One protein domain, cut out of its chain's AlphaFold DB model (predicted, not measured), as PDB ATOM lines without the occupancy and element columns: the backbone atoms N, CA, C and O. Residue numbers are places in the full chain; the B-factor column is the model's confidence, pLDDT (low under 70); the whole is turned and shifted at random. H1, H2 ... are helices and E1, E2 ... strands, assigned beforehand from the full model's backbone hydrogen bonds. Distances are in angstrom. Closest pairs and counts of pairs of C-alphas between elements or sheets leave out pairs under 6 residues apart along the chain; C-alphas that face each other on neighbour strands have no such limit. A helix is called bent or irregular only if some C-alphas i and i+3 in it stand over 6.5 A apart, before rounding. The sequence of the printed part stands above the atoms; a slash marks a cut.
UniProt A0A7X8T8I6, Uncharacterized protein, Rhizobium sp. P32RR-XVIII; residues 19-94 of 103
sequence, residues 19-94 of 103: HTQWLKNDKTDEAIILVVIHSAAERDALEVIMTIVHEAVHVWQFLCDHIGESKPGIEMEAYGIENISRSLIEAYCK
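What this domain is: This is residues 19 to 94 of the 103 residues of an uncharacterized protein of Rhizobium sp. P32RR-XVIII (UniProt A0A7X8T8I6). A long helix, H1, runs lengthwise beside a hairpin of two strands, E1 and E2, and a second long helix, H2, crosses H1 steeply on another of its sides. The loop between E2 and H1 sticks out at one end of the model, at residues 39 to 47, of which 45 to 47 belong to H1. The printed part has 76 residues with two named strands and two named helices, in the order E1, E2, H1, H2; the sheet's order is E1 - E2, antiparallel, and the class is mixed, helices and strands. The whole is only just compact, close to loose, with a radius of gyration of the C-alphas of 13.6 A and spans of 40 by 31 by 17 A.

Where its parts are: E1 is residues 19 to 24, 16.7 A from first to last C-alpha, and begins with C-alpha 19 at (36.423, -44.095, 15.212). E2 is residues 31 to 37, 19.8 A long. H1 is residues 45 to 67, 32.6 A long, and begins with C-alpha 45 at (40.821, -31.987, 26.775). H2 is residues 74 to 94, 30.4 A long, and ends with C-alpha 94 at (35.775, -42.985, 34.159). Neither helix is bent.

How they stand to each other: E1 and E2 form a hairpin of antiparallel neighbour strands, with 164 degrees between their directions. N 21 and O 34 are 2.8 A apart, within hydrogen-bond range, as are N 34 and O 21, also at 2.8 A. The C-alphas of Trp 22 and Ile 33, which face each other, are 4.4 A apart. Between E1 and H1 the closest C-alphas are those of Thr 20 and Glu 55, 5.9 A apart. Between E2 and H1 they are those of Ile 33 and Val 59, 6.8 A apart. H1 and H2 touch, with the C-alphas of Val 53 and Ser 85 closest at 5.3 A. These helices run opposite ways at a steep tilt of 53 degrees. H2 is apart from E1, and only just apart from E2, with closest C-alphas at 8.2 A. In H2 every O i to N i+4 pair is within hydrogen-bond range; in H1, 18 of 19 are.

The domain as a whole: The two C-alphas farthest apart are those of Lys 27 and Asp 44, at 41.9 A. Without residues 39 to 47, which stand free, the body has 67 residues and spans 34 by 28 by 16 A. The printed part has no cut, and its three links, E1 to E2, E2 to H1 and H1 to H2, are short but not tight. The mean pLDDT of the printed part is 90.4; residues 40 to 42 are under 70.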
ATOM      1  N   HIS A  19      37.160 -43.335  16.206       87.69
ATOM      2  CA  HIS A  19      36.423 -44.095  15.212       87.69
ATOM      3  C   HIS A  19      35.151 -44.694  15.809       87.69
ATOM      4  O   HIS A  19      35.191 -45.263  16.903       87.69
ATOM      5  N   THR A  20      34.058 -44.662  15.050       89.75
ATOM      6  CA  THR A  20      32.799 -45.324  15.391       89.75
ATOM      7  C   THR A  20      32.530 -46.487  14.445       89.75
ATOM      8  O   THR A  20      32.444 -46.310  13.232       89.75
ATOM      9  N   GLN A  21      32.344 -47.675  15.013       87.50
ATOM     10  CA  GLN A  21      32.031 -48.901  14.292       87.50
ATOM     11  C   GLN A  21      30.717 -49.492  14.794       87.50
ATOM     12  O   GLN A  21      30.530 -49.680  15.992       87.50
ATOM     13  N   TRP A  22      29.829 -49.859  13.879       86.25
ATOM     14  CA  TRP A  22      28.603 -50.586  14.188       86.25
ATOM     15  C   TRP A  22      28.762 -52.064  13.819       86.25
ATOM     16  O   TRP A  22      29.227 -52.412  12.735       86.25
ATOM     17  N   LEU A  23      28.380 -52.936  14.750       86.25
ATOM     18  CA  LEU A  23      28.292 -54.380  14.588       86.25
ATOM     19  C   LEU A  23      26.832 -54.820  14.759       86.25
ATOM     20  O   LEU A  23      26.209 -54.485  15.764       86.25
ATOM     21  N   LYS A  24      26.295 -55.585  13.806       86.81
ATOM     22  CA  LYS A  24      24.936 -56.142  13.851       86.81
ATOM     23  C   LYS A  24      24.979 -57.662  13.934       86.81
ATOM     24  O   LYS A  24      25.820 -58.294  13.298       86.81
ATOM     25  N   ASN A  25      24.070 -58.255  14.698       85.75
ATOM     26  CA  ASN A  25      23.824 -59.686  14.678       85.75
ATOM     27  C   ASN A  25      22.751 -60.015  13.633       85.75
ATOM     28  O   ASN A  25      21.569 -59.756  13.847       85.75
ATOM     29  N   ASP A  26      23.148 -60.660  12.538       83.44
ATOM     30  CA  ASP A  26      22.245 -61.002  11.428       83.44
ATOM     31  C   ASP A  26      21.091 -61.945  11.816       83.44
ATOM     32  O   ASP A  26      20.127 -62.082  11.066       83.44
ATOM     33  N   LYS A  27      21.177 -62.631  12.966       85.00
ATOM     34  CA  LYS A  27      20.136 -63.558  13.436       85.00
ATOM     35  C   LYS A  27      19.147 -62.922  14.405       85.00
ATOM     36  O   LYS A  27      17.983 -63.309  14.395       85.00
ATOM     37  N   THR A  28      19.620 -62.041  15.285       89.38
ATOM     38  CA  THR A  28      18.798 -61.452  16.361       89.38
ATOM     39  C   THR A  28      18.409 -60.009  16.090       89.38
ATOM     40  O   THR A  28      17.603 -59.463  16.833       89.38
ATOM     41  N   ASP A  29      18.973 -59.401  15.048       84.44
ATOM     42  CA  ASP A  29      18.868 -57.978  14.728       84.44
ATOM     43  C   ASP A  29      19.533 -57.044  15.756       84.44
ATOM     44  O   ASP A  29      19.683 -55.860  15.489       84.44
ATOM     45  N   GLU A  30      20.022 -57.561  16.888       89.00
ATOM     46  CA  GLU A  30      20.714 -56.773  17.910       89.00
ATOM     47  C   GLU A  30      21.963 -56.085  17.345       89.00
ATOM     48  O   GLU A  30      22.747 -56.685  16.602       89.00
ATOM     49  N   ALA A  31      22.183 -54.834  17.747       88.62
ATOM     50  CA  ALA A  31      23.321 -54.036  17.318       88.62
ATOM     51  C   ALA A  31      24.151 -53.533  18.504       88.62
ATOM     52  O   ALA A  31      23.637 -53.208  19.574       88.62
ATOM     53  N   ILE A  32      25.460 -53.443  18.288       91.81
ATOM     54  CA  ILE A  32      26.416 -52.796  19.184       91.81
ATOM     55  C   ILE A  32      27.120 -51.703  18.388       91.81
ATOM     56  O   ILE A  32      27.561 -51.938  17.263       91.81
ATOM     57  N   ILE A  33      27.269 -50.529  18.994       92.81
ATOM     58  CA  ILE A  33      28.085 -49.445  18.452       92.81
ATOM     59  C   ILE A  33      29.315 -49.292  19.346       92.81
ATOM     60  O   ILE A  33      29.208 -49.131  20.561       92.81
ATOM     61  N   LEU A  34      30.491 -49.386  18.738       91.50
ATOM     62  CA  LEU A  34      31.789 -49.236  19.372       91.50
ATOM     63  C   LEU A  34      32.354 -47.869  19.009       91.50
ATOM     64  O   LEU A  34      32.593 -47.596  17.838       91.50
ATOM     65  N   VAL A  35      32.609 -47.044  20.020       91.19
ATOM     66  CA  VAL A  35      33.350 -45.789  19.866       91.19
ATOM     67  C   VAL A  35      34.748 -45.990  20.428       91.19
ATOM     68  O   VAL A  35      34.920 -46.363  21.590       91.19
ATOM     69  N   VAL A  36      35.751 -45.750  19.595       88.19
ATOM     70  CA  VAL A  36      37.165 -45.882  19.930       88.19
ATOM     71  C   VAL A  36      37.780 -44.492  19.933       88.19
ATOM     72  O   VAL A  36      37.676 -43.768  18.951       88.19
ATOM     73  N   ILE A  37      38.454 -44.127  21.021       86.38
ATOM     74  CA  ILE A  37      39.281 -42.919  21.085       86.38
ATOM     75  C   ILE A  37      40.737 -43.368  21.078       86.38
ATOM     76  O   ILE A  37      41.155 -44.144  21.942       86.38
ATOM     77  N   HIS A  38      41.501 -42.935  20.077       82.38
ATOM     78  CA  HIS A  38      42.887 -43.361  19.933       82.38
ATOM     79  C   HIS A  38      43.765 -42.703  21.000       82.38
ATOM     80  O   HIS A  38      43.663 -41.510  21.270       82.38
ATOM     81  N   SER A  39      44.678 -43.483  21.584       72.75
ATOM     82  CA  SER A  39      45.640 -43.006  22.588       72.75
ATOM     83  C   SER A  39      46.790 -42.184  21.995       72.75
ATOM     84  O   SER A  39      47.708 -41.801  22.722       72.75
ATOM     85  N   ALA A  40      46.785 -41.952  20.678       60.97
ATOM     86  CA  ALA A  40      47.877 -41.305  19.974       60.97
ATOM     87  C   ALA A  40      47.981 -39.817  20.363       60.97
ATOM     88  O   ALA A  40      47.147 -38.999  19.976       60.97
ATOM     89  N   ALA A  41      49.068 -39.519  21.080       49.31
ATOM     90  CA  ALA A  41      49.563 -38.213  21.518       49.31
ATOM     91  C   ALA A  41      48.766 -37.489  22.620       49.31
ATOM     92  O   ALA A  41      47.589 -37.740  22.876       49.31
ATOM     93  N   GLU A  42      49.475 -36.604  23.323       57.34
ATOM     94  CA  GLU A  42      48.954 -35.682  24.331       57.34
ATOM     95  C   GLU A  42      47.925 -34.739  23.702       57.34
ATOM     96  O   GLU A  42      48.251 -33.648  23.251       57.34
ATOM     97  N   ARG A  43      46.673 -35.187  23.641       70.00
ATOM     98  CA  ARG A  43      45.552 -34.346  23.241       70.00
ATOM     99  C   ARG A  43      45.097 -33.502  24.420       70.00
ATOM    100  O   ARG A  43      44.890 -34.025  25.520       70.00
ATOM    101  N   ASP A  44      44.924 -32.211  24.166       79.62
ATOM    102  CA  ASP A  44      44.188 -31.327  25.063       79.62
ATOM    103  C   ASP A  44      42.757 -31.869  25.256       79.62
ATOM    104  O   ASP A  44      42.181 -32.516  24.376       79.62
ATOM    105  N   ALA A  45      42.181 -31.614  26.429       83.06
ATOM    106  CA  ALA A  45      40.821 -31.987  26.775       83.06
ATOM    107  C   ALA A  45      39.811 -31.538  25.710       83.06
ATOM    108  O   ALA A  45      38.910 -32.306  25.366       83.06
ATOM    109  N   LEU A  46      39.990 -30.339  25.143       85.31
ATOM    110  CA  LEU A  46      39.124 -29.837  24.080       85.31
ATOM    111  C   LEU A  46      39.165 -30.732  22.835       85.31
ATOM    112  O   LEU A  46      38.113 -31.084  22.313       85.31
ATOM    113  N   GLU A  47      40.345 -31.151  22.374       86.00
ATOM    114  CA  GLU A  47      40.477 -31.998  21.178       86.00
ATOM    115  C   GLU A  47      39.803 -33.359  21.355       86.00
ATOM    116  O   GLU A  47      39.164 -33.882  20.435       86.00
ATOM    117  N   VAL A  48      39.922 -33.938  22.550       87.00
ATOM    118  CA  VAL A  48      39.247 -35.197  22.873       87.00
ATOM    119  C   VAL A  48      37.738 -35.003  22.930       87.00
ATOM    120  O   VAL A  48      37.021 -35.807  22.343       87.00
ATOM    121  N   ILE A  49      37.248 -33.939  23.575       90.75
ATOM    122  CA  ILE A  49      35.812 -33.630  23.618       90.75
ATOM    123  C   ILE A  49      35.272 -33.442  22.199       90.75
ATOM    124  O   ILE A  49      34.265 -34.052  21.854       90.75
ATOM    125  N   MET A  50      35.966 -32.681  21.350       91.56
ATOM    126  CA  MET A  50      35.575 -32.476  19.952       91.56
ATOM    127  C   MET A  50      35.562 -33.786  19.158       91.56
ATOM    128  O   MET A  50      34.653 -34.008  18.362       91.56
ATOM    129  N   THR A  51      36.527 -34.679  19.407       91.62
ATOM    130  CA  THR A  51      36.537 -36.024  18.811       91.62
ATOM    131  C   THR A  51      35.326 -36.831  19.280       91.62
ATOM    132  O   THR A  51      34.627 -37.410  18.462       91.62
ATOM    133  N   ILE A  52      35.023 -36.835  20.581       93.19
ATOM    134  CA  ILE A  52      33.870 -37.564  21.125       93.19
ATOM    135  C   ILE A  52      32.552 -37.033  20.550       93.19
ATOM    136  O   ILE A  52      31.688 -37.829  20.193       93.19
ATOM    137  N   VAL A  53      32.398 -35.711  20.433       96.00
ATOM    138  CA  VAL A  53      31.204 -35.094  19.833       96.00
ATOM    139  C   VAL A  53      31.071 -35.486  18.359       96.00
ATOM    140  O   VAL A  53      29.971 -35.800  17.917       96.00
ATOM    141  N   HIS A  54      32.177 -35.527  17.609       94.50
ATOM    142  CA  HIS A  54      32.178 -36.006  16.223       94.50
ATOM    143  C   HIS A  54      31.698 -37.460  16.128       94.50
ATOM    144  O   HIS A  54      30.768 -37.761  15.385       94.50
ATOM    145  N   GLU A  55      32.272 -38.350  16.938       95.62
ATOM    146  CA  GLU A  55      31.869 -39.756  16.969       95.62
ATOM    147  C   GLU A  55      30.411 -39.939  17.437       95.62
ATOM    148  O   GLU A  55      29.696 -40.797  16.922       95.62
ATOM    149  N   ALA A  56      29.915 -39.099  18.351       97.75
ATOM    150  CA  ALA A  56      28.521 -39.128  18.795       97.75
ATOM    151  C   ALA A  56      27.523 -38.868  17.653       97.75
ATOM    152  O   ALA A  56      26.443 -39.461  17.645       97.75
ATOM    153  N   VAL A  57      27.888 -38.038  16.666       97.69
ATOM    154  CA  VAL A  57      27.079 -37.837  15.452       97.69
ATOM    155  C   VAL A  57      26.964 -39.143  14.663       97.69
ATOM    156  O   VAL A  57      25.871 -39.496  14.225       97.69
ATOM    157  N   HIS A  58      28.051 -39.904  14.525       95.69
ATOM    158  CA  HIS A  58      28.014 -41.203  13.847       95.69
ATOM    159  C   HIS A  58      27.172 -42.230  14.604       95.69
ATOM    160  O   HIS A  58      26.380 -42.943  13.992       95.69
ATOM    161  N   VAL A  59      27.268 -42.269  15.937       97.44
ATOM    162  CA  VAL A  59      26.390 -43.110  16.768       97.44
ATOM    163  C   VAL A  59      24.918 -42.757  16.529       97.44
ATOM    164  O   VAL A  59      24.105 -43.661  16.352       97.44
ATOM    165  N   TRP A  60      24.575 -41.464  16.495       97.94
ATOM    166  CA  TRP A  60      23.211 -41.008  16.219       97.94
ATOM    167  C   TRP A  60      22.722 -41.466  14.841       97.94
ATOM    168  O   TRP A  60      21.646 -42.047  14.732       97.94
ATOM    169  N   GLN A  61      23.540 -41.274  13.804       96.00
ATOM    170  CA  GLN A  61      23.227 -41.703  12.439       96.00
ATOM    171  C   GLN A  61      22.977 -43.214  12.356       96.00
ATOM    172  O   GLN A  61      21.988 -43.635  11.758       96.00
ATOM    173  N   PHE A  62      23.824 -44.028  12.997       95.00
ATOM    174  CA  PHE A  62      23.637 -45.481  13.045       95.00
ATOM    175  C   PHE A  62      22.409 -45.892  13.851       95.00
ATOM    176  O   PHE A  62      21.719 -46.829  13.463       95.00
ATOM    177  N   LEU A  63      22.109 -45.201  14.953       95.94
ATOM    178  CA  LEU A  63      20.898 -45.453  15.727       95.94
ATOM    179  C   LEU A  63      19.647 -45.174  14.890       95.94
ATOM    180  O   LEU A  63      18.755 -46.017  14.856       95.94
ATOM    181  N   CYS A  64      19.596 -44.026  14.209       96.75
ATOM    182  CA  CYS A  64      18.499 -43.664  13.316       96.75
ATOM    183  C   CYS A  64      18.307 -44.708  12.211       96.75
ATOM    184  O   CYS A  64      17.201 -45.223  12.057       96.75
ATOM    185  N   ASP A  65      19.382 -45.088  11.514       94.44
ATOM    186  CA  ASP A  65      19.330 -46.124  10.476       94.44
ATOM    187  C   ASP A  65      18.838 -47.469  11.037       94.44
ATOM    188  O   ASP A  65      17.938 -48.098  10.479       94.44
ATOM    189  N   HIS A  66      19.348 -47.872  12.204       93.56
ATOM    190  CA  HIS A  66      18.983 -49.133  12.842       93.56
ATOM    191  C   HIS A  66      17.495 -49.212  13.220       93.56
ATOM    192  O   HIS A  66      16.890 -50.272  13.067       93.56
ATOM    193  N   ILE A  67      16.895 -48.108  13.677       94.25
ATOM    194  CA  ILE A  67      15.467 -48.055  14.037       94.25
ATOM    195  C   ILE A  67      14.554 -47.679  12.858       94.25
ATOM    196  O   ILE A  67      13.340 -47.583  13.038       94.25
ATOM    197  N   GLY A  68      15.112 -47.457  11.663       95.56
ATOM    198  CA  GLY A  68      14.367 -47.035  10.476       95.56
ATOM    199  C   GLY A  68      13.907 -45.571  10.496       95.56
ATOM    200  O   GLY A  68      12.986 -45.208   9.762       95.56
ATOM    201  N   GLU A  69      14.527 -44.725  11.321       97.25
ATOM    202  CA  GLU A  69      14.277 -43.283  11.354       97.25
ATOM    203  C   GLU A  69      15.126 -42.578  10.287       97.25
ATOM    204  O   GLU A  69      16.352 -42.605  10.324       97.25
ATOM    205  N   SER A  70      14.469 -41.920   9.331       95.50
ATOM    206  CA  SER A  70      15.125 -41.273   8.180       95.50
ATOM    207  C   SER A  70      15.028 -39.747   8.195       95.50
ATOM    208  O   SER A  70      15.723 -39.075   7.431       95.50
ATOM    209  N   LYS A  71      14.171 -39.183   9.050       96.94
ATOM    210  CA  LYS A  71      13.970 -37.744   9.202       96.94
ATOM    211  C   LYS A  71      13.704 -37.416  10.678       96.94
ATOM    212  O   LYS A  71      12.588 -37.002  11.017       96.94
ATOM    213  N   PRO A  72      14.721 -37.561  11.550       96.75
ATOM    214  CA  PRO A  72      14.576 -37.186  12.947       96.75
ATOM    215  C   PRO A  72      14.172 -35.711  13.062       96.75
ATOM    216  O   PRO A  72      14.572 -34.860  12.262       96.75
ATOM    217  N   GLY A  73      13.348 -35.396  14.060       97.81
ATOM    218  CA  GLY A  73      13.032 -34.006  14.379       97.81
ATOM    219  C   GLY A  73      14.284 -33.253  14.836       97.81
ATOM    220  O   GLY A  73      15.145 -33.834  15.488       97.81
ATOM    221  N   ILE A  74      14.355 -31.948  14.559       97.88
ATOM    222  CA  ILE A  74      15.536 -31.123  14.879       97.88
ATOM    223  C   ILE A  74      15.925 -31.183  16.368       97.88
ATOM    224  O   ILE A  74      17.097 -31.311  16.699       97.88
ATOM    225  N   GLU A  75      14.936 -31.177  17.267       98.25
ATOM    226  CA  GLU A  75      15.159 -31.288  18.715       98.25
ATOM    227  C   GLU A  75      15.570 -32.705  19.118       98.25
ATOM    228  O   GLU A  75      16.412 -32.893  19.989       98.25
ATOM    229  N   MET A  76      14.995 -33.718  18.466       97.44
ATOM    230  CA  MET A  76      15.334 -35.117  18.720       97.44
ATOM    231  C   MET A  76      16.798 -35.390  18.357       97.44
ATOM    232  O   MET A  76      17.500 -36.031  19.132       97.44
ATOM    233  N   GLU A  77      17.261 -34.861  17.225       98.31
ATOM    234  CA  GLU A  77      18.664 -34.931  16.816       98.31
ATOM    235  C   GLU A  77      19.576 -34.161  17.777       98.31
ATOM    236  O   GLU A  77      20.564 -34.720  18.258       98.31
ATOM    237  N   ALA A  78      19.217 -32.921  18.130       98.25
ATOM    238  CA  ALA A  78      20.003 -32.105  19.054       98.25
ATOM    239  C   ALA A  78      20.181 -32.790  20.423       98.25
ATOM    240  O   ALA A  78      21.308 -32.992  20.880       98.25
ATOM    241  N   TYR A  79      19.080 -33.215  21.052       98.38
ATOM    242  CA  TYR A  79      19.124 -33.907  22.340       98.38
ATOM    243  C   TYR A  79      19.742 -35.303  22.246       98.38
ATOM    244  O   TYR A  79      20.414 -35.740  23.182       98.38
ATOM    245  N   GLY A  80      19.539 -36.005  21.130       97.94
ATOM    246  CA  GLY A  80      20.139 -37.309  20.875       97.94
ATOM    247  C   GLY A  80      21.662 -37.236  20.890       97.94
ATOM    248  O   GLY A  80      22.313 -37.934  21.672       97.94
ATOM    249  N   ILE A  81      22.227 -36.327  20.093       98.38
ATOM    250  CA  ILE A  81      23.675 -36.103  20.018       98.38
ATOM    251  C   ILE A  81      24.218 -35.580  21.354       98.38
ATOM    252  O   ILE A  81      25.266 -36.052  21.801       98.38
ATOM    253  N   GLU A  82      23.512 -34.665  22.033       98.50
ATOM    254  CA  GLU A  82      23.909 -34.172  23.362       98.50
ATOM    255  C   GLU A  82      24.031 -35.322  24.373       98.50
ATOM    256  O   GLU A  82      25.045 -35.451  25.068       98.50
ATOM    257  N   ASN A  83      23.016 -36.183  24.446       98.44
ATOM    258  CA  ASN A  83      22.964 -37.261  25.426       98.44
ATOM    259  C   ASN A  83      24.014 -38.350  25.155       98.44
ATOM    260  O   ASN A  83      24.657 -38.841  26.092       98.44
ATOM    261  N   ILE A  84      24.234 -38.692  23.881       98.38
ATOM    262  CA  ILE A  84      25.306 -39.609  23.470       98.38
ATOM    263  C   ILE A  84      26.668 -39.008  23.837       98.38
ATOM    264  O   ILE A  84      27.470 -39.670  24.496       98.38
ATOM    265  N   SER A  85      26.908 -37.742  23.485       97.50
ATOM    266  CA  SER A  85      28.169 -37.047  23.777       97.50
ATOM    267  C   SER A  85      28.467 -37.029  25.275       97.50
ATOM    268  O   SER A  85      29.560 -37.413  25.688       97.50
ATOM    269  N   ARG A  86      27.485 -36.656  26.110       97.00
ATOM    270  CA  ARG A  86      27.617 -36.660  27.577       97.00
ATOM    271  C   ARG A  86      28.003 -38.043  28.096       97.00
ATOM    272  O   ARG A  86      28.975 -38.168  28.839       97.00
ATOM    273  N   SER A  87      27.290 -39.077  27.656       96.69
ATOM    274  CA  SER A  87      27.539 -40.463  28.068       96.69
ATOM    275  C   SER A  87      28.952 -40.934  27.700       96.69
ATOM    276  O   SER A  87      29.636 -41.554  28.518       96.69
ATOM    277  N   LEU A  88      29.419 -40.611  26.491       94.19
ATOM    278  CA  LEU A  88      30.759 -40.967  26.022       94.19
ATOM    279  C   LEU A  88      31.858 -40.203  26.772       94.19
ATOM    280  O   LEU A  88      32.857 -40.811  27.158       94.19
ATOM    281  N   ILE A  89      31.671 -38.905  27.038       92.00
ATOM    282  CA  ILE A  89      32.600 -38.099  27.847       92.00
ATOM    283  C   ILE A  89      32.708 -38.678  29.259       92.00
ATOM    284  O   ILE A  89      33.811 -38.885  29.761       92.00
ATOM    285  N   GLU A  90      31.584 -39.006  29.897       91.25
ATOM    286  CA  GLU A  90      31.585 -39.630  31.222       91.25
ATOM    287  C   GLU A  90      32.298 -40.987  31.225       91.25
ATOM    288  O   GLU A  90      33.066 -41.278  32.145       91.25
ATOM    289  N   ALA A  91      32.071 -41.823  30.208       90.56
ATOM    290  CA  ALA A  91      32.745 -43.112  30.064       90.56
ATOM    291  C   ALA A  91      34.261 -42.945  29.854       90.56
ATOM    292  O   ALA A  91      35.063 -43.642  30.488       90.56
ATOM    293  N   TYR A  92      34.666 -41.985  29.024       87.88
ATOM    294  CA  TYR A  92      36.068 -41.645  28.811       87.88
ATOM    295  C   TYR A  92      36.723 -41.160  30.114       87.88
ATOM    296  O   TYR A  92      37.752 -41.693  30.531       87.88
ATOM    297  N   CYS A  93      36.084 -40.239  30.839       84.38
ATOM    298  CA  CYS A  93      36.552 -39.763  32.142       84.38
ATOM    299  C   CYS A  93      36.653 -40.891  33.180       84.38
ATOM    300  O   CYS A  93      37.628 -40.948  33.920       84.38
ATOM    301  N   LYS A  94      35.708 -41.837  33.230       84.94
ATOM    302  CA  LYS A  94      35.775 -42.985  34.159       84.94
ATOM    303  C   LYS A  94      36.940 -43.934  33.857       84.94
ATOM    304  O   LYS A  94      37.480 -44.540  34.779       84.94
TER     305      LYS A  94